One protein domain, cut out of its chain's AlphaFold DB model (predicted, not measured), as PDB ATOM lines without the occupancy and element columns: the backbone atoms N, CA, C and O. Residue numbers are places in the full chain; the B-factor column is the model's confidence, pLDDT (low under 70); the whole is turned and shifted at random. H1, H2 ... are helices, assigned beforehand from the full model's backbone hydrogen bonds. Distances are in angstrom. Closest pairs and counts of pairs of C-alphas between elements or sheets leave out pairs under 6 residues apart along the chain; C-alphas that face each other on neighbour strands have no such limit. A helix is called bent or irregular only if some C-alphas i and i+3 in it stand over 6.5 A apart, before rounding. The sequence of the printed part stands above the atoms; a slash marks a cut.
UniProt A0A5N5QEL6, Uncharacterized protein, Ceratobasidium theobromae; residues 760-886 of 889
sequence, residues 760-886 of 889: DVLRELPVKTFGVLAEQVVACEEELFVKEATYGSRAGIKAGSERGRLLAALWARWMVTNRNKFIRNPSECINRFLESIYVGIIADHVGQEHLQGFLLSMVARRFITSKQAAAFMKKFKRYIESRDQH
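Overview. This is residues 760 to 886 of the 889 residues of an uncharacterized protein of Ceratobasidium theobromae (UniProt A0A5N5QEL6). Helix H4 runs through the middle of a rounded, all-helix body, with H2 crossing it on one side and H5, H6 and H7 packing on it on the other side. H8 makes the far layer beyond these, paired with H7 as a helical hairpin, while H3 lies off at the border and touches no helix. The printed part has 127 residues, with eight named helices, H1 to H8 in order, and no named strand. The whole is compact, with a radius of gyration of the C-alphas of 14.3 A and spans of 34 by 34 by 30 A.

Arrangement. H1, residues 760 to 763, only just touches H4, residues 802 to 824, with 3 pairs of C-alphas within 8 A; Leu 762 and Leu 810 are the closest, their C-alphas 7.8 A apart. H2, residues 767 to 786, touches H4 at a steep tilt of 43 degrees, opposite ways; the closest C-alphas, of Glu 781 and Ala 809, are 5.5 A apart. H3, residues 791 to 795, is close to H2 but not clearly touching it, with C-alphas 784 and 791 the closest at 8.0 A. H4 is the hub, touching five helices. Its residues 814 to 822 alone touch H5, residues 826 to 833, with C-alphas 822 and 829 the closest at 5.1 A. Its residues 803 to 810 alone touch H6, residues 838 to 846, at a shallow tilt of 20 degrees, opposite ways; C-alphas 803 and 846 are the closest, 4.7 A apart. Residues 850 to 851 alone of H7, residues 848 to 860, touch H4, with C-alphas 804 and 850 the closest at 5.9 A. H7 and H8, residues 866 to 885, form a hairpin at a shallow tilt of 18 degrees; their closest C-alphas, 855 and 869, are 5.8 A apart. H4 and H8 are apart. Every O i to N i+4 pair is within hydrogen-bond range in H3, H5, H7 and H8, against 10 of 16 in H2, 15 of 19 in H4 and 4 of 5 in H6; H1 is too short for such a pair.

Along the chain. H1 begins at C-alpha 760, (160.500, 42.119, 35.019). H2 is 19.6 A long and irregular, with C-alphas 769 and 772 9.4 A apart. H4 is 30.3 A long and irregular, with C-alphas 817 and 820 7.9 A apart. H7 is 18.4 A long. H8, 28.5 A long, ends at C-alpha 885, (145.084, 54.774, 54.818).

Size, cuts and confidence. The two C-alphas farthest apart, of Thr 790 and His 886, are 40.8 A apart. The printed part has no cut and no long link. The mean pLDDT of the printed part is 91.2; residues 788 to 799 are under 70.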
ATOM      1  N   ASP A 760     159.423  41.130  34.821       89.56
ATOM      2  CA  ASP A 760     160.500  42.119  35.019       89.56
ATOM      3  C   ASP A 760     160.549  42.655  36.467       89.56
ATOM      4  O   ASP A 760     161.629  42.880  37.014       89.56
ATOM      5  N   VAL A 761     159.409  42.641  37.171       90.75
ATOM      6  CA  VAL A 761     159.297  42.860  38.630       90.75
ATOM      7  C   VAL A 761     160.209  41.919  39.447       90.75
ATOM      8  O   VAL A 761     160.625  42.255  40.555       90.75
ATOM      9  N   LEU A 762     160.561  40.733  38.929       91.44
ATOM     10  CA  LEU A 762     161.506  39.811  39.580       91.44
ATOM     11  C   LEU A 762     162.974  40.216  39.387       91.44
ATOM     12  O   LEU A 762     163.803  39.891  40.242       91.44
ATOM     13  N   ARG A 763     163.303  40.930  38.304       91.06
ATOM     14  CA  ARG A 763     164.670  41.383  38.002       91.06
ATOM     15  C   ARG A 763     165.115  42.507  38.933       91.06
ATOM     16  O   ARG A 763     166.256  42.504  39.385       91.06
ATOM     17  N   GLU A 764     164.201  43.408  39.287       93.12
ATOM     18  CA  GLU A 764     164.461  44.509  40.229       93.12
ATOM     19  C   GLU A 764     164.634  44.036  41.686       93.12
ATOM     20  O   GLU A 764     165.236  44.726  42.510       93.12
ATOM     21  N   LEU A 765     164.158  42.834  42.031       94.12
ATOM     22  CA  LEU A 765     164.240  42.331  43.403       94.12
ATOM     23  C   LEU A 765     165.666  41.884  43.786       94.12
ATOM     24  O   LEU A 765     166.266  41.064  43.084       94.12
ATOM     25  N   PRO A 766     166.201  42.298  44.955       93.81
ATOM     26  CA  PRO A 766     167.629  42.212  45.259       93.81
ATOM     27  C   PRO A 766     168.138  40.773  45.460       93.81
ATOM     28  O   PRO A 766     168.049  40.185  46.547       93.81
ATOM     29  N   VAL A 767     168.774  40.230  44.419       95.25
ATOM     30  CA  VAL A 767     169.320  38.859  44.403       95.25
ATOM     31  C   VAL A 767     170.584  38.701  45.276       95.25
ATOM     32  O   VAL A 767     170.940  37.592  45.674       95.25
ATOM     33  N   LYS A 768     171.230  39.809  45.676       93.94
ATOM     34  CA  LYS A 768     172.451  39.835  46.519       93.94
ATOM     35  C   LYS A 768     172.314  39.049  47.835       93.94
ATOM     36  O   LYS A 768     173.305  38.551  48.360       93.94
ATOM     37  N   THR A 769     171.092  38.894  48.348       91.69
ATOM     38  CA  THR A 769     170.793  38.133  49.578       91.69
ATOM     39  C   THR A 769     170.970  36.612  49.446       91.69
ATOM     40  O   THR A 769     171.082  35.931  50.464       91.69
ATOM     41  N   PHE A 770     171.044  36.073  48.223       93.00
ATOM     42  CA  PHE A 770     171.213  34.636  47.957       93.00
ATOM     43  C   PHE A 770     172.677  34.216  47.746       93.00
ATOM     44  O   PHE A 770     172.981  33.020  47.777       93.00
ATOM     45  N   GLY A 771     173.597  35.172  47.563       94.31
ATOM     46  CA  GLY A 771     175.018  34.903  47.323       94.31
ATOM     47  C   GLY A 771     175.230  33.946  46.144       94.31
ATOM     48  O   GLY A 771     174.690  34.157  45.066       94.31
ATOM     49  N   VAL A 772     175.956  32.848  46.372       93.94
ATOM     50  CA  VAL A 772     176.248  31.806  45.358       93.94
ATOM     51  C   VAL A 772     174.982  31.093  44.835       93.94
ATOM     52  O   VAL A 772     175.045  30.386  43.838       93.94
ATOM     53  N   LEU A 773     173.819  31.267  45.475       93.12
ATOM     54  CA  LEU A 773     172.538  30.732  44.992       93.12
ATOM     55  C   LEU A 773     171.759  31.715  44.098       93.12
ATOM     56  O   LEU A 773     170.666  31.370  43.656       93.12
ATOM     57  N   ALA A 774     172.290  32.913  43.823       94.19
ATOM     58  CA  ALA A 774     171.624  33.936  43.012       94.19
ATOM     59  C   ALA A 774     171.258  33.436  41.603       94.19
ATOM     60  O   ALA A 774     170.094  33.504  41.215       94.19
ATOM     61  N   GLU A 775     172.219  32.844  40.888       93.12
ATOM     62  CA  GLU A 775     172.016  32.231  39.565       93.12
ATOM     63  C   GLU A 775     170.918  31.156  39.592       93.12
ATOM     64  O   GLU A 775     170.073  31.091  38.703       93.12
ATOM     65  N   GLN A 776     170.880  30.331  40.647       93.50
ATOM     66  CA  GLN A 776     169.873  29.278  40.796       93.50
ATOM     67  C   GLN A 776     168.471  29.837  41.094       93.50
ATOM     68  O   GLN A 776     167.483  29.208  40.716       93.50
ATOM     69  N   VAL A 777     168.365  30.991  41.762       94.62
ATOM     70  CA  VAL A 777     167.087  31.700  41.931       94.62
ATOM     71  C   VAL A 777     166.602  32.207  40.576       94.62
ATOM     72  O   VAL A 777     165.509  31.829  40.169       94.62
ATOM     73  N   VAL A 778     167.430  32.971  39.854       94.62
ATOM     74  CA  VAL A 778     167.061  33.565  38.556       94.62
ATOM     75  C   VAL A 778     166.666  32.485  37.546       94.62
ATOM     76  O   VAL A 778     165.560  32.536  37.015       94.62
ATOM     77  N   ALA A 779     167.479  31.438  37.375       91.88
ATOM     78  CA  ALA A 779     167.175  30.345  36.449       91.88
ATOM     79  C   ALA A 779     165.879  29.586  36.809       91.88
ATOM     80  O   ALA A 779     165.165  29.120  35.924       91.88
ATOM     81  N   CYS A 780     165.536  29.472  38.100       90.94
ATOM     82  CA  CYS A 780     164.277  28.862  38.541       90.94
ATOM     83  C   CYS A 780     163.062  29.774  38.284       90.94
ATOM     84  O   CYS A 780     161.943  29.287  38.116       90.94
ATOM     85  N   GLU A 781     163.254  31.092  38.279       92.81
ATOM     86  CA  GLU A 781     162.211  32.070  37.966       92.81
ATOM     87  C   GLU A 781     161.990  32.176  36.454       92.81
ATOM     88  O   GLU A 781     160.845  32.160  36.008       92.81
ATOM     89  N   GLU A 782     163.061  32.160  35.659       91.31
ATOM     90  CA  GLU A 782     162.994  32.010  34.200       91.31
ATOM     91  C   GLU A 782     162.301  30.694  33.822       91.31
ATOM     92  O   GLU A 782     161.349  30.705  33.042       91.31
ATOM     93  N   GLU A 783     162.663  29.571  34.456       89.12
ATOM     94  CA  GLU A 783     161.991  28.275  34.276       89.12
ATOM     95  C   GLU A 783     160.474  28.345  34.556       89.12
ATOM     96  O   GLU A 783     159.689  27.704  33.851       89.12
ATOM     97  N   LEU A 784     160.039  29.121  35.558       88.94
ATOM     98  CA  LEU A 784     158.619  29.287  35.906       88.94
ATOM     99  C   LEU A 784     157.829  30.111  34.881       88.94
ATOM    100  O   LEU A 784     156.620  29.899  34.754       88.94
ATOM    101  N   PHE A 785     158.478  31.030  34.164       88.06
ATOM    102  CA  PHE A 785     157.825  31.848  33.141       88.06
ATOM    103  C   PHE A 785     157.929  31.225  31.745       88.06
ATOM    104  O   PHE A 785     156.905  31.127  31.076       88.06
ATOM    105  N   VAL A 786     159.088  30.689  31.351       86.44
ATOM    106  CA  VAL A 786     159.302  29.992  30.063       86.44
ATOM    107  C   VAL A 786     158.416  28.746  29.920       86.44
ATOM    108  O   VAL A 786     158.011  28.390  28.815       86.44
ATOM    109  N   LYS A 787     158.042  28.077  31.021       74.75
ATOM    110  CA  LYS A 787     157.140  26.904  31.002       74.75
ATOM    111  C   LYS A 787     155.658  27.293  30.940       74.75
ATOM    112  O   LYS A 787     154.846  26.802  31.727       74.75
ATOM    113  N   GLU A 788     155.338  28.127  29.951       57.19
ATOM    114  CA  GLU A 788     154.095  28.881  29.717       57.19
ATOM    115  C   GLU A 788     152.785  28.102  29.978       57.19
ATOM    116  O   GLU A 788     151.829  28.670  30.498       57.19
ATOM    117  N   ALA A 789     152.743  26.793  29.684       52.69
ATOM    118  CA  ALA A 789     151.539  25.961  29.839       52.69
ATOM    119  C   ALA A 789     151.675  24.731  30.770       52.69
ATOM    120  O   ALA A 789     150.680  24.236  31.305       52.69
ATOM    121  N   THR A 790     152.875  24.168  30.958       51.00
ATOM    122  CA  THR A 790     152.998  22.726  31.277       51.00
ATOM    123  C   THR A 790     153.129  22.366  32.762       51.00
ATOM    124  O   THR A 790     152.651  21.302  33.170       51.00
ATOM    125  N   TYR A 791     153.752  23.204  33.599       51.50
ATOM    126  CA  TYR A 791     154.098  22.808  34.980       51.50
ATOM    127  C   TYR A 791     153.123  23.287  36.064       51.50
ATOM    128  O   TYR A 791     152.909  22.554  37.032       51.50
ATOM    129  N   GLY A 792     152.461  24.438  35.892       52.09
ATOM    130  CA  GLY A 792     151.420  24.899  36.826       52.09
ATOM    131  C   GLY A 792     150.285  23.874  36.968       52.09
ATOM    132  O   GLY A 792     149.942  23.462  38.077       52.09
ATOM    133  N   SER A 793     149.806  23.351  35.833       50.53
ATOM    134  CA  SER A 793     148.784  22.295  35.762       50.53
ATOM    135  C   SER A 793     149.100  21.094  36.677       50.53
ATOM    136  O   SER A 793     148.280  20.710  37.513       50.53
ATOM    137  N   ARG A 794     150.340  20.575  36.637       51.31
ATOM    138  CA  ARG A 794     150.793  19.451  37.485       51.31
ATOM    139  C   ARG A 794     150.833  19.767  38.985       51.31
ATOM    140  O   ARG A 794     150.781  18.849  39.800       51.31
ATOM    141  N   ALA A 795     150.925  21.039  39.373       50.47
ATOM    142  CA  ALA A 795     150.901  21.454  40.774       50.47
ATOM    143  C   ALA A 795     149.477  21.517  41.368       50.47
ATOM    144  O   ALA A 795     149.344  21.663  42.588       50.47
ATOM    145  N   GLY A 796     148.428  21.441  40.540       50.50
ATOM    146  CA  GLY A 796     147.041  21.706  40.941       50.50
ATOM    147  C   GLY A 796     146.736  23.193  41.177       50.50
ATOM    148  O   GLY A 796     145.625  23.536  41.569       50.50
ATOM    149  N   ILE A 797     147.708  24.076  40.932       54.69
ATOM    150  CA  ILE A 797     147.526  25.528  40.904       54.69
ATOM    151  C   ILE A 797     147.464  25.907  39.427       54.69
ATOM    152  O   ILE A 797     148.483  25.838  38.743       54.69
ATOM    153  N   LYS A 798     146.294  26.317  38.921       55.94
ATOM    154  CA  LYS A 798     146.176  26.897  37.572       55.94
ATOM    155  C   LYS A 798     146.865  28.272  37.528       55.94
ATOM    156  O   LYS A 798     146.207  29.303  37.486       55.94
ATOM    157  N   ALA A 799     148.198  28.283  37.515       61.03
ATOM    158  CA  ALA A 799     149.039  29.454  37.259       61.03
ATOM    159  C   ALA A 799     149.026  29.836  35.761       61.03
ATOM    160  O   ALA A 799     150.071  30.064  35.165       61.03
ATOM    161  N   GLY A 800     147.834  29.845  35.152       73.25
ATOM    162  CA  GLY A 800     147.624  30.316  33.782       73.25
ATOM    163  C   GLY A 800     147.661  31.843  33.685       73.25
ATOM    164  O   GLY A 800     147.984  32.375  32.633       73.25
ATOM    165  N   SER A 801     147.406  32.554  34.791       89.31
ATOM    166  CA  SER A 801     147.744  33.974  34.891       89.31
ATOM    167  C   SER A 801     149.225  34.151  35.225       89.31
ATOM    168  O   SER A 801     149.783  33.458  36.083       89.31
ATOM    169  N   GLU A 802     149.856  35.148  34.607       90.56
ATOM    170  CA  GLU A 802     151.217  35.575  34.951       90.56
ATOM    171  C   GLU A 802     151.334  35.999  36.417       90.56
ATOM    172  O   GLU A 802     152.320  35.687  37.073       90.56
ATOM    173  N   ARG A 803     150.287  36.615  36.981       93.25
ATOM    174  CA  ARG A 803     150.197  36.937  38.415       93.25
ATOM    175  C   ARG A 803     150.343  35.691  39.306       93.25
ATOM    176  O   ARG A 803     150.967  35.747  40.364       93.25
ATOM    177  N   GLY A 804     149.808  34.549  38.864       93.25
ATOM    178  CA  GLY A 804     150.003  33.251  39.510       93.25
ATOM    179  C   GLY A 804     151.429  32.706  39.360       93.25
ATOM    180  O   GLY A 804     151.955  32.132  40.317       93.25
ATOM    181  N   ARG A 805     152.076  32.926  38.203       92.75
ATOM    182  CA  ARG A 805     153.505  32.619  37.985       92.75
ATOM    183  C   ARG A 805     154.405  33.486  38.880       92.75
ATOM    184  O   ARG A 805     155.264  32.940  39.568       92.75
ATOM    185  N   LEU A 806     154.135  34.793  38.984       95.19
ATOM    186  CA  LEU A 806     154.838  35.728  39.872       95.19
ATOM    187  C   LEU A 806     154.750  35.291  41.336       95.19
ATOM    188  O   LEU A 806     155.772  35.182  42.006       95.19
ATOM    189  N   LEU A 807     153.556  34.963  41.841       96.56
ATOM    190  CA  LEU A 807     153.413  34.495  43.222       96.56
ATOM    191  C   LEU A 807     154.191  33.196  43.491       96.56
ATOM    192  O   LEU A 807     154.761  33.027  44.573       96.56
ATOM    193  N   ALA A 808     154.239  32.283  42.515       95.06
ATOM    194  CA  ALA A 808     155.039  31.067  42.609       95.06
ATOM    195  C   ALA A 808     156.551  31.367  42.630       95.06
ATOM    196  O   ALA A 808     157.264  30.756  43.426       95.06
ATOM    197  N   ALA A 809     157.018  32.329  41.827       95.69
ATOM    198  CA  ALA A 809     158.403  32.802  41.803       95.69
ATOM    199  C   ALA A 809     158.811  33.479  43.125       95.69
ATOM    200  O   ALA A 809     159.745  33.021  43.782       95.69
ATOM    201  N   LEU A 810     158.039  34.467  43.601       96.88
ATOM    202  CA  LEU A 810     158.259  35.137  44.895       96.88
ATOM    203  C   LEU A 810     158.321  34.131  46.058       96.88
ATOM    204  O   LEU A 810     159.165  34.242  46.952       96.88
ATOM    205  N   TRP A 811     157.457  33.111  46.038       97.38
ATOM    206  CA  TRP A 811     157.489  32.033  47.025       97.38
ATOM    207  C   TRP A 811     158.702  31.102  46.865       97.38
ATOM    208  O   TRP A 811     159.292  30.705  47.872       97.38
ATOM    209  N   ALA A 812     159.104  30.757  45.638       95.19
ATOM    210  CA  ALA A 812     160.300  29.955  45.375       95.19
ATOM    211  C   ALA A 812     161.564  30.671  45.883       95.19
ATOM    212  O   ALA A 812     162.314  30.094  46.676       95.19
ATOM    213  N   ARG A 813     161.722  31.956  45.538       95.94
ATOM    214  CA  ARG A 813     162.770  32.861  46.024       95.94
ATOM    215  C   ARG A 813     162.808  32.918  47.555       95.94
ATOM    216  O   ARG A 813     163.849  32.657  48.155       95.94
ATOM    217  N   TRP A 814     161.668  33.142  48.220       96.88
ATOM    218  CA  TRP A 814     161.583  33.085  49.690       96.88
ATOM    219  C   TRP A 814     161.984  31.718  50.266       96.88
ATOM    220  O   TRP A 814     162.636  31.641  51.315       96.88
ATOM    221  N   MET A 815     161.602  30.627  49.602       96.81
ATOM    222  CA  MET A 815     161.858  29.269  50.072       96.81
ATOM    223  C   MET A 815     163.329  28.859  50.000       96.81
ATOM    224  O   MET A 815     163.736  28.067  50.850       96.81
ATOM    225  N   VAL A 816     164.146  29.408  49.091       95.44
ATOM    226  CA  VAL A 816     165.593  29.106  49.031       95.44
ATOM    227  C   VAL A 816     166.278  29.399  50.373       95.44
ATOM    228  O   VAL A 816     166.948  28.527  50.926       95.44
ATOM    229  N   THR A 817     166.029  30.567  50.973       95.38
ATOM    230  CA  THR A 817     166.593  30.944  52.285       95.38
ATOM    231  C   THR A 817     165.795  30.422  53.482       95.38
ATOM    232  O   THR A 817     166.339  30.297  54.580       95.38
ATOM    233  N   ASN A 818     164.499  30.122  53.322       96.69
ATOM    234  CA  ASN A 818     163.608  29.802  54.448       96.69
ATOM    235  C   ASN A 818     163.154  28.333  54.535       96.69
ATOM    236  O   ASN A 818     162.465  27.981  55.495       96.69
ATOM    237  N   ARG A 819     163.595  27.441  53.633       95.88
ATOM    238  CA  ARG A 819     163.222  26.009  53.603       95.88
ATOM    239  C   ARG A 819     163.291  25.313  54.968       95.88
ATOM    240  O   ARG A 819     162.356  24.616  55.356       95.88
ATOM    241  N   ASN A 820     164.370  25.530  55.719       96.69
ATOM    242  CA  ASN A 820     164.569  24.908  57.036       96.69
ATOM    243  C   ASN A 820     163.613  25.454  58.114       96.69
ATOM    244  O   ASN A 820     163.308  24.746  59.073       96.69
ATOM    245  N   LYS A 821     163.110  26.686  57.954       97.38
ATOM    246  CA  LYS A 821     162.062  27.269  58.808       97.38
ATOM    247  C   LYS A 821     160.696  26.692  58.425       97.38
ATOM    248  O   LYS A 821     159.977  26.237  59.306       97.38
ATOM    249  N   PHE A 822     160.395  26.602  57.126       97.56
ATOM    250  CA  PHE A 822     159.163  25.989  56.610       97.56
ATOM    251  C   PHE A 822     158.984  24.538  57.073       97.56
ATOM    252  O   PHE A 822     157.911  24.180  57.541       97.56
ATOM    253  N   ILE A 823     160.036  23.712  57.011       96.75
ATOM    254  CA  ILE A 823     159.983  22.307  57.460       96.75
ATOM    255  C   ILE A 823     159.709  22.194  58.973       96.75
ATOM    256  O   ILE A 823     159.059  21.244  59.401       96.75
ATOM    257  N   ARG A 824     160.180  23.152  59.785       97.69
ATOM    258  CA  ARG A 824     159.936  23.181  61.240       97.69
ATOM    259  C   ARG A 824     158.547  23.716  61.594       97.69
ATOM    260  O   ARG A 824     157.900  23.169  62.480       97.69
ATOM    261  N   ASN A 825     158.106  24.784  60.931       97.88
ATOM    262  CA  ASN A 825     156.810  25.421  61.157       97.88
ATOM    263  C   ASN A 825     156.308  26.103  59.864       97.88
ATOM    264  O   ASN A 825     156.646  27.266  59.608       97.88
ATOM    265  N   PRO A 826     155.485  25.421  59.043       97.69
ATOM    266  CA  PRO A 826     155.013  25.976  57.775       97.69
ATOM    267  C   PRO A 826     154.179  27.248  57.963       97.69
ATOM    268  O   PRO A 826     154.335  28.207  57.210       97.69
ATOM    269  N   SER A 827     153.327  27.279  58.995       98.19
ATOM    270  CA  SER A 827     152.437  28.414  59.263       98.19
ATOM    271  C   SER A 827     153.194  29.683  59.653       98.19
ATOM    272  O   SER A 827     152.905  30.752  59.129       98.19
ATOM    273  N   GLU A 828     154.220  29.574  60.495       98.00
ATOM    274  CA  GLU A 828     155.071  30.711  60.856       98.00
ATOM    275  C   GLU A 828     155.942  31.162  59.675       98.00
ATOM    276  O   GLU A 828     156.149  32.355  59.479       98.00
ATOM    277  N   CYS A 829     156.408  30.231  58.838       98.06
ATOM    278  CA  CYS A 829     157.163  30.575  57.634       98.06
ATOM    279  C   CYS A 829     156.311  31.324  56.589       98.06
ATOM    280  O   CYS A 829     156.822  32.225  55.926       98.06
ATOM    281  N   ILE A 830     155.022  30.985  56.463       98.12
ATOM    282  CA  ILE A 830     154.048  31.717  55.634       98.12
ATOM    283  C   ILE A 830     153.680  33.061  56.283       98.12
ATOM    284  O   ILE A 830     153.610  34.070  55.589       98.12
ATOM    285  N   ASN A 831     153.526  33.114  57.610       98.12
ATOM    286  CA  ASN A 831     153.299  34.371  58.326       98.12
ATOM    287  C   ASN A 831     154.441  35.376  58.103       98.12
ATOM    288  O   ASN A 831     154.163  36.533  57.813       98.12
ATOM    289  N   ARG A 832     155.697  34.907  58.185       98.06
ATOM    290  CA  ARG A 832     156.914  35.702  57.943       98.06
ATOM    291  C   ARG A 832     157.080  36.119  56.476       98.06
ATOM    292  O   ARG A 832     157.621  37.183  56.213       98.06
ATOM    293  N   PHE A 833     156.602  35.317  55.521       98.00
ATOM    294  CA  PHE A 833     156.541  35.715  54.104       98.00
ATOM    295  C   PHE A 833     155.607  36.921  53.922       98.00
ATOM    296  O   PHE A 833     155.990  37.912  53.308       98.00
ATOM    297  N   LEU A 834     154.437  36.885  54.569       97.94
ATOM    298  CA  LEU A 834     153.462  37.983  54.623       97.94
ATOM    299  C   LEU A 834     153.827  39.102  55.631       97.94
ATOM    300  O   LEU A 834     152.988  39.940  55.951       97.94
ATOM    301  N   GLU A 835     155.058  39.102  56.150       97.19
ATOM    302  CA  GLU A 835     155.696  40.196  56.913       97.19
ATOM    303  C   GLU A 835     156.928  40.754  56.181       97.19
ATOM    304  O   GLU A 835     157.559  41.692  56.656       97.19
ATOM    305  N   SER A 836     157.305  40.154  55.049       96.75
ATOM    306  CA  SER A 836     158.479  40.540  54.266       96.75
ATOM    307  C   SER A 836     158.114  41.532  53.164       96.75
ATOM    308  O   SER A 836     156.947  41.644  52.796       96.75
ATOM    309  N   ILE A 837     159.122  42.177  52.566       95.75
ATOM    310  CA  ILE A 837     158.972  43.106  51.428       95.75
ATOM    311  C   ILE A 837     158.106  42.558  50.278       95.75
ATOM    312  O   ILE A 837     157.430  43.323  49.596       95.75
ATOM    313  N   TYR A 838     158.049  41.231  50.101       96.62
ATOM    314  CA  TYR A 838     157.212  40.592  49.088       96.62
ATOM    315  C   TYR A 838     155.707  40.852  49.284       96.62
ATOM    316  O   TYR A 838     154.955  40.736  48.323       96.62
ATOM    317  N   VAL A 839     155.241  41.232  50.482       97.12
ATOM    318  CA  VAL A 839     153.811  41.484  50.738       97.12
ATOM    319  C   VAL A 839     153.276  42.714  49.988       97.12
ATOM    320  O   VAL A 839     152.132  42.679  49.541       97.12
ATOM    321  N   GLY A 840     154.102  43.747  49.767       96.44
ATOM    322  CA  GLY A 840     153.751  44.890  48.912       96.44
ATOM    323  C   GLY A 840     153.566  44.462  47.460       96.44
ATOM    324  O   GLY A 840     152.491  44.607  46.896       96.44
ATOM    325  N   ILE A 841     154.559  43.764  46.915       96.56
ATOM    326  CA  ILE A 841     154.564  43.236  45.540       96.56
ATOM    327  C   ILE A 841     153.369  42.303  45.286       96.56
ATOM    328  O   ILE A 841     152.786  42.293  44.199       96.56
ATOM    329  N   ILE A 842     152.958  41.537  46.303       97.31
ATOM    330  CA  ILE A 842     151.761  40.694  46.236       97.31
ATOM    331  C   ILE A 842     150.471  41.535  46.242       97.31
ATOM    332  O   ILE A 842     149.507  41.153  45.583       97.31
ATOM    333  N   ALA A 843     150.428  42.675  46.935       96.75
ATOM    334  CA  ALA A 843     149.307  43.612  46.854       96.75
ATOM    335  C   ALA A 843     149.228  44.315  45.486       96.75
ATOM    336  O   ALA A 843     148.137  44.403  44.928       96.75
ATOM    337  N   ASP A 844     150.366  44.744  44.934       95.44
ATOM    338  CA  ASP A 844     150.418  45.585  43.731       95.44
ATOM    339  C   ASP A 844     150.316  44.797  42.418       95.44
ATOM    340  O   ASP A 844     149.541  45.160  41.534       95.44
ATOM    341  N   HIS A 845     151.056  43.690  42.286       95.69
ATOM    342  CA  HIS A 845     151.176  42.965  41.013       95.69
ATOM    343  C   HIS A 845     150.434  41.621  40.999       95.69
ATOM    344  O   HIS A 845     149.967  41.187  39.947       95.69
ATOM    345  N   VAL A 846     150.305  40.941  42.147       95.94
ATOM    346  CA  VAL A 846     149.667  39.609  42.233       95.94
ATOM    347  C   VAL A 846     148.165  39.695  42.522       95.94
ATOM    348  O   VAL A 846     147.381  38.961  41.919       95.94
ATOM    349  N   GLY A 847     147.755  40.569  43.440       95.50
ATOM    350  CA  GLY A 847     146.376  40.699  43.901       95.50
ATOM    351  C   GLY A 847     145.923  39.614  44.892       95.50
ATOM    352  O   GLY A 847     146.502  38.532  45.031       95.50
ATOM    353  N   GLN A 848     144.828  39.910  45.596       97.00
ATOM    354  CA  GLN A 848     144.298  39.088  46.691       97.00
ATOM    355  C   GLN A 848     143.895  37.663  46.267       97.00
ATOM    356  O   GLN A 848     144.091  36.712  47.025       97.00
ATOM    357  N   GLU A 849     143.317  37.500  45.078       96.00
ATOM    358  CA  GLU A 849     142.725  36.234  44.624       96.00
ATOM    359  C   GLU A 849     143.770  35.137  44.416       96.00
ATOM    360  O   GLU A 849     143.585  33.993  44.840       96.00
ATOM    361  N   HIS A 850     144.910  35.484  43.817       96.00
ATOM    362  CA  HIS A 850     145.993  34.531  43.605       96.00
ATOM    363  C   HIS A 850     146.682  34.160  44.924       96.00
ATOM    364  O   HIS A 850     147.001  32.984  45.117       96.00
ATOM    365  N   LEU A 851     146.798  35.092  45.883       97.50
ATOM    366  CA  LEU A 851     147.225  34.756  47.247       97.50
ATOM    367  C   LEU A 851     146.240  33.795  47.933       97.50
ATOM    368  O   LEU A 851     146.667  32.820  48.557       97.50
ATOM    369  N   GLN A 852     144.931  34.010  47.780       97.44
ATOM    370  CA  GLN A 852     143.905  33.110  48.310       97.44
ATOM    371  C   GLN A 852     144.011  31.707  47.692       97.44
ATOM    372  O   GLN A 852     144.041  30.719  48.428       97.44
ATOM    373  N   GLY A 853     144.136  31.600  46.365       95.94
ATOM    374  CA  GLY A 853     144.329  30.322  45.668       95.94
ATOM    375  C   GLY A 853     145.607  29.592  46.101       95.94
ATOM    376  O   GLY A 853     145.588  28.386  46.363       95.94
ATOM    377  N   PHE A 854     146.707  30.326  46.273       96.50
ATOM    378  CA  PHE A 854     147.964  29.803  46.805       96.50
ATOM    379  C   PHE A 854     147.814  29.269  48.239       96.50
ATOM    380  O   PHE A 854     148.213  28.133  48.513       96.50
ATOM    381  N   LEU A 855     147.185  30.021  49.148       97.94
ATOM    382  CA  LEU A 855     146.950  29.568  50.523       97.94
ATOM    383  C   LEU A 855     145.999  28.365  50.583       97.94
ATOM    384  O   LEU A 855     146.248  27.436  51.353       97.94
ATOM    385  N   LEU A 856     144.970  28.309  49.732       97.25
ATOM    386  CA  LEU A 856     144.112  27.129  49.588       97.25
ATOM    387  C   LEU A 856     144.904  25.903  49.101       97.25
ATOM    388  O   LEU A 856     144.694  24.804  49.617       97.25
ATOM    389  N   SER A 857     145.884  26.074  48.207       95.75
ATOM    390  CA  SER A 857     146.786  24.981  47.808       95.75
ATOM    391  C   SER A 857     147.640  24.463  48.981       95.75
ATOM    392  O   SER A 857     147.857  23.254  49.109       95.75
ATOM    393  N   MET A 858     148.060  25.348  49.896       97.31
ATOM    394  CA  MET A 858     148.790  24.978  51.115       97.31
ATOM    395  C   MET A 858     147.894  24.257  52.136       97.31
ATOM    396  O   MET A 858     148.371  23.352  52.827       97.31
ATOM    397  N   VAL A 859     146.597  24.591  52.195       97.56
ATOM    398  CA  VAL A 859     145.588  23.844  52.974       97.56
ATOM    399  C   VAL A 859     145.353  22.455  52.376       97.56
ATOM    400  O   VAL A 859     145.412  21.461  53.099       97.56
ATOM    401  N   ALA A 860     145.158  22.352  51.057       96.50
ATOM    402  CA  ALA A 860     144.952  21.076  50.365       96.50
ATOM    403  C   ALA A 860     146.144  20.114  50.544       96.50
ATOM    404  O   ALA A 860     145.965  18.914  50.760       96.50
ATOM    405  N   ARG A 861     147.371  20.654  50.544       95.44
ATOM    406  CA  ARG A 861     148.617  19.919  50.826       95.44
ATOM    407  C   ARG A 861     148.884  19.685  52.324       95.44
ATOM    408  O   ARG A 861     149.889  19.069  52.663       95.44
ATOM    409  N   ARG A 862     147.980  20.122  53.212       96.94
ATOM    410  CA  ARG A 862     148.037  19.995  54.684       96.94
ATOM    411  C   ARG A 862     149.249  20.663  55.353       96.94
ATOM    412  O   ARG A 862     149.615  20.282  56.463       96.94
ATOM    413  N   PHE A 863     149.850  21.674  54.724       97.19
ATOM    414  CA  PHE A 863     150.905  22.479  55.354       97.19
ATOM    415  C   PHE A 863     150.341  23.466  56.384       97.19
ATOM    416  O   PHE A 863     150.989  23.748  57.388       97.19
ATOM    417  N   ILE A 864     149.126  23.970  56.150       98.12
ATOM    418  CA  ILE A 864     148.394  24.854  57.066       98.12
ATOM    419  C   ILE A 864     146.929  24.422  57.180       98.12
ATOM    420  O   ILE A 864     146.402  23.707  56.330       98.12
ATOM    421  N   THR A 865     146.256  24.867  58.235       98.25
ATOM    422  CA  THR A 865     144.806  24.699  58.407       98.25
ATOM    423  C   THR A 865     144.023  25.803  57.692       98.25
ATOM    424  O   THR A 865     144.528  26.910  57.497       98.25
ATOM    425  N   SER A 866     142.751  25.548  57.371       97.88
ATOM    426  CA  SER A 866     141.836  26.569  56.831       97.88
ATOM    427  C   SER A 866     141.708  27.795  57.747       97.88
ATOM    428  O   SER A 866     141.684  28.922  57.260       97.88
ATOM    429  N   LYS A 867     141.720  27.598  59.074       98.25
ATOM    430  CA  LYS A 867     141.729  28.690  60.065       98.25
ATOM    431  C   LYS A 867     142.979  29.573  59.956       98.25
ATOM    432  O   LYS A 867     142.867  30.791  60.053       98.25
ATOM    433  N   GLN A 868     144.154  28.983  59.715       98.31
ATOM    434  CA  GLN A 868     145.393  29.739  59.484       98.31
ATOM    435  C   GLN A 868     145.363  30.475  58.139       98.31
ATOM    436  O   GLN A 868     145.703  31.652  58.100       98.31
ATOM    437  N   ALA A 869     144.886  29.839  57.064       98.31
ATOM    438  CA  ALA A 869     144.718  30.504  55.768       98.31
ATOM    439  C   ALA A 869     143.777  31.723  55.857       98.31
ATOM    440  O   ALA A 869     144.120  32.799  55.375       98.31
ATOM    441  N   ALA A 870     142.640  31.595  56.551       98.12
ATOM    442  CA  ALA A 870     141.721  32.708  56.796       98.12
ATOM    443  C   ALA A 870     142.359  33.833  57.640       98.12
ATOM    444  O   ALA A 870     142.163  35.012  57.344       98.12
ATOM    445  N   ALA A 871     143.163  33.489  58.653       98.31
ATOM    446  CA  ALA A 871     143.907  34.471  59.442       98.31
ATOM    447  C   ALA A 871     144.957  35.222  58.600       98.31
ATOM    448  O   ALA A 871     145.078  36.440  58.723       98.31
ATOM    449  N   PHE A 872     145.664  34.528  57.701       98.50
ATOM    450  CA  PHE A 872     146.610  35.142  56.767       98.50
ATOM    451  C   PHE A 872     145.917  36.060  55.756       98.50
ATOM    452  O   PHE A 872     146.376  37.181  55.564       98.50
ATOM    453  N   MET A 873     144.770  35.660  55.191       98.44
ATOM    454  CA  MET A 873     143.977  36.546  54.327       98.44
ATOM    455  C   MET A 873     143.475  37.787  55.077       98.44
ATOM    456  O   MET A 873     143.561  38.891  54.547       98.44
ATOM    457  N   LYS A 874     143.016  37.648  56.332       98.25
ATOM    458  CA  LYS A 874     142.613  38.798  57.164       98.25
ATOM    459  C   LYS A 874     143.789  39.728  57.488       98.25
ATOM    460  O   LYS A 874     143.601  40.936  57.572       98.25
ATOM    461  N   LYS A 875     144.996  39.182  57.662       97.88
ATOM    462  CA  LYS A 875     146.222  39.967  57.860       97.88
ATOM    463  C   LYS A 875     146.640  40.707  56.585       97.88
ATOM    464  O   LYS A 875     146.989  41.875  56.662       97.88
ATOM    465  N   PHE A 876     146.560  40.049  55.430       98.06
ATOM    466  CA  PHE A 876     146.876  40.648  54.135       98.06
ATOM    467  C   PHE A 876     145.901  41.776  53.767       98.06
ATOM    468  O   PHE A 876     146.340  42.847  53.366       98.06
ATOM    469  N   LYS A 877     144.596  41.587  54.013       97.94
ATOM    470  CA  LYS A 877     143.599  42.665  53.909       97.94
ATOM    471  C   LYS A 877     143.960  43.869  54.780       97.94
ATOM    472  O   LYS A 877     144.058  44.968  54.258       97.94
ATOM    473  N   ARG A 878     144.285  43.648  56.058       97.81
ATOM    474  CA  ARG A 878     144.741  44.710  56.975       97.81
ATOM    475  C   ARG A 878     146.009  45.430  56.525       97.81
ATOM    476  O   ARG A 878     146.158  46.608  56.817       97.81
ATOM    477  N   TYR A 879     146.923  44.739  55.845       97.38
ATOM    478  CA  TYR A 879     148.104  45.373  55.259       97.38
ATOM    479  C   TYR A 879     147.718  46.325  54.115       97.38
ATOM    480  O   TYR A 879     148.202  47.450  54.089       97.38
ATOM    481  N   ILE A 880     146.798  45.915  53.232       97.06
ATOM    482  CA  ILE A 880     146.252  46.786  52.178       97.06
ATOM    483  C   ILE A 880     145.486  47.962  52.803       97.06
ATOM    484  O   ILE A 880     145.825  49.106  52.534       97.06
ATOM    485  N   GLU A 881     144.541  47.694  53.710       96.88
ATOM    486  CA  GLU A 881     143.761  48.708  54.442       96.88
ATOM    487  C   GLU A 881     144.672  49.759  55.110       96.88
ATOM    488  O   GLU A 881     144.457  50.957  54.954       96.88
ATOM    489  N   SER A 882     145.729  49.321  55.805       96.44
ATOM    490  CA  SER A 882     146.688  50.206  56.483       96.44
ATOM    491  C   SER A 882     147.592  50.989  55.526       96.44
ATOM    492  O   SER A 882     148.103  52.037  55.917       96.44
ATOM    493  N   ARG A 883     147.831  50.484  54.312       94.75
ATOM    494  CA  ARG A 883     148.648  51.147  53.286       94.75
ATOM    495  C   ARG A 883     147.832  52.155  52.482       94.75
ATOM    496  O   ARG A 883     148.338  53.214  52.141       94.75
ATOM    497  N   ASP A 884     146.567  51.849  52.229       94.69
ATOM    498  CA  ASP A 884     145.644  52.751  51.543       94.69
ATOM    499  C   ASP A 884     145.212  53.914  52.470       94.69
ATOM    500  O   ASP A 884     144.914  55.002  51.985       94.69
ATOM    501  N   GLN A 885     145.243  53.717  53.799       95.81
ATOM    502  CA  GLN A 885     145.084  54.774  54.818       95.81
ATOM    503  C   GLN A 885     146.328  55.655  55.005       95.81
ATOM    504  O   GLN A 885     146.202  56.826  55.356       95.81
ATOM    505  N   HIS A 886     147.519  55.100  54.780       93.38
ATOM    506  CA  HIS A 886     148.791  55.819  54.842       93.38
ATOM    507  C   HIS A 886     149.520  55.712  53.498       93.38
ATOM    508  O   HIS A 886     150.534  55.011  53.406       93.38
TER     509      HIS A 886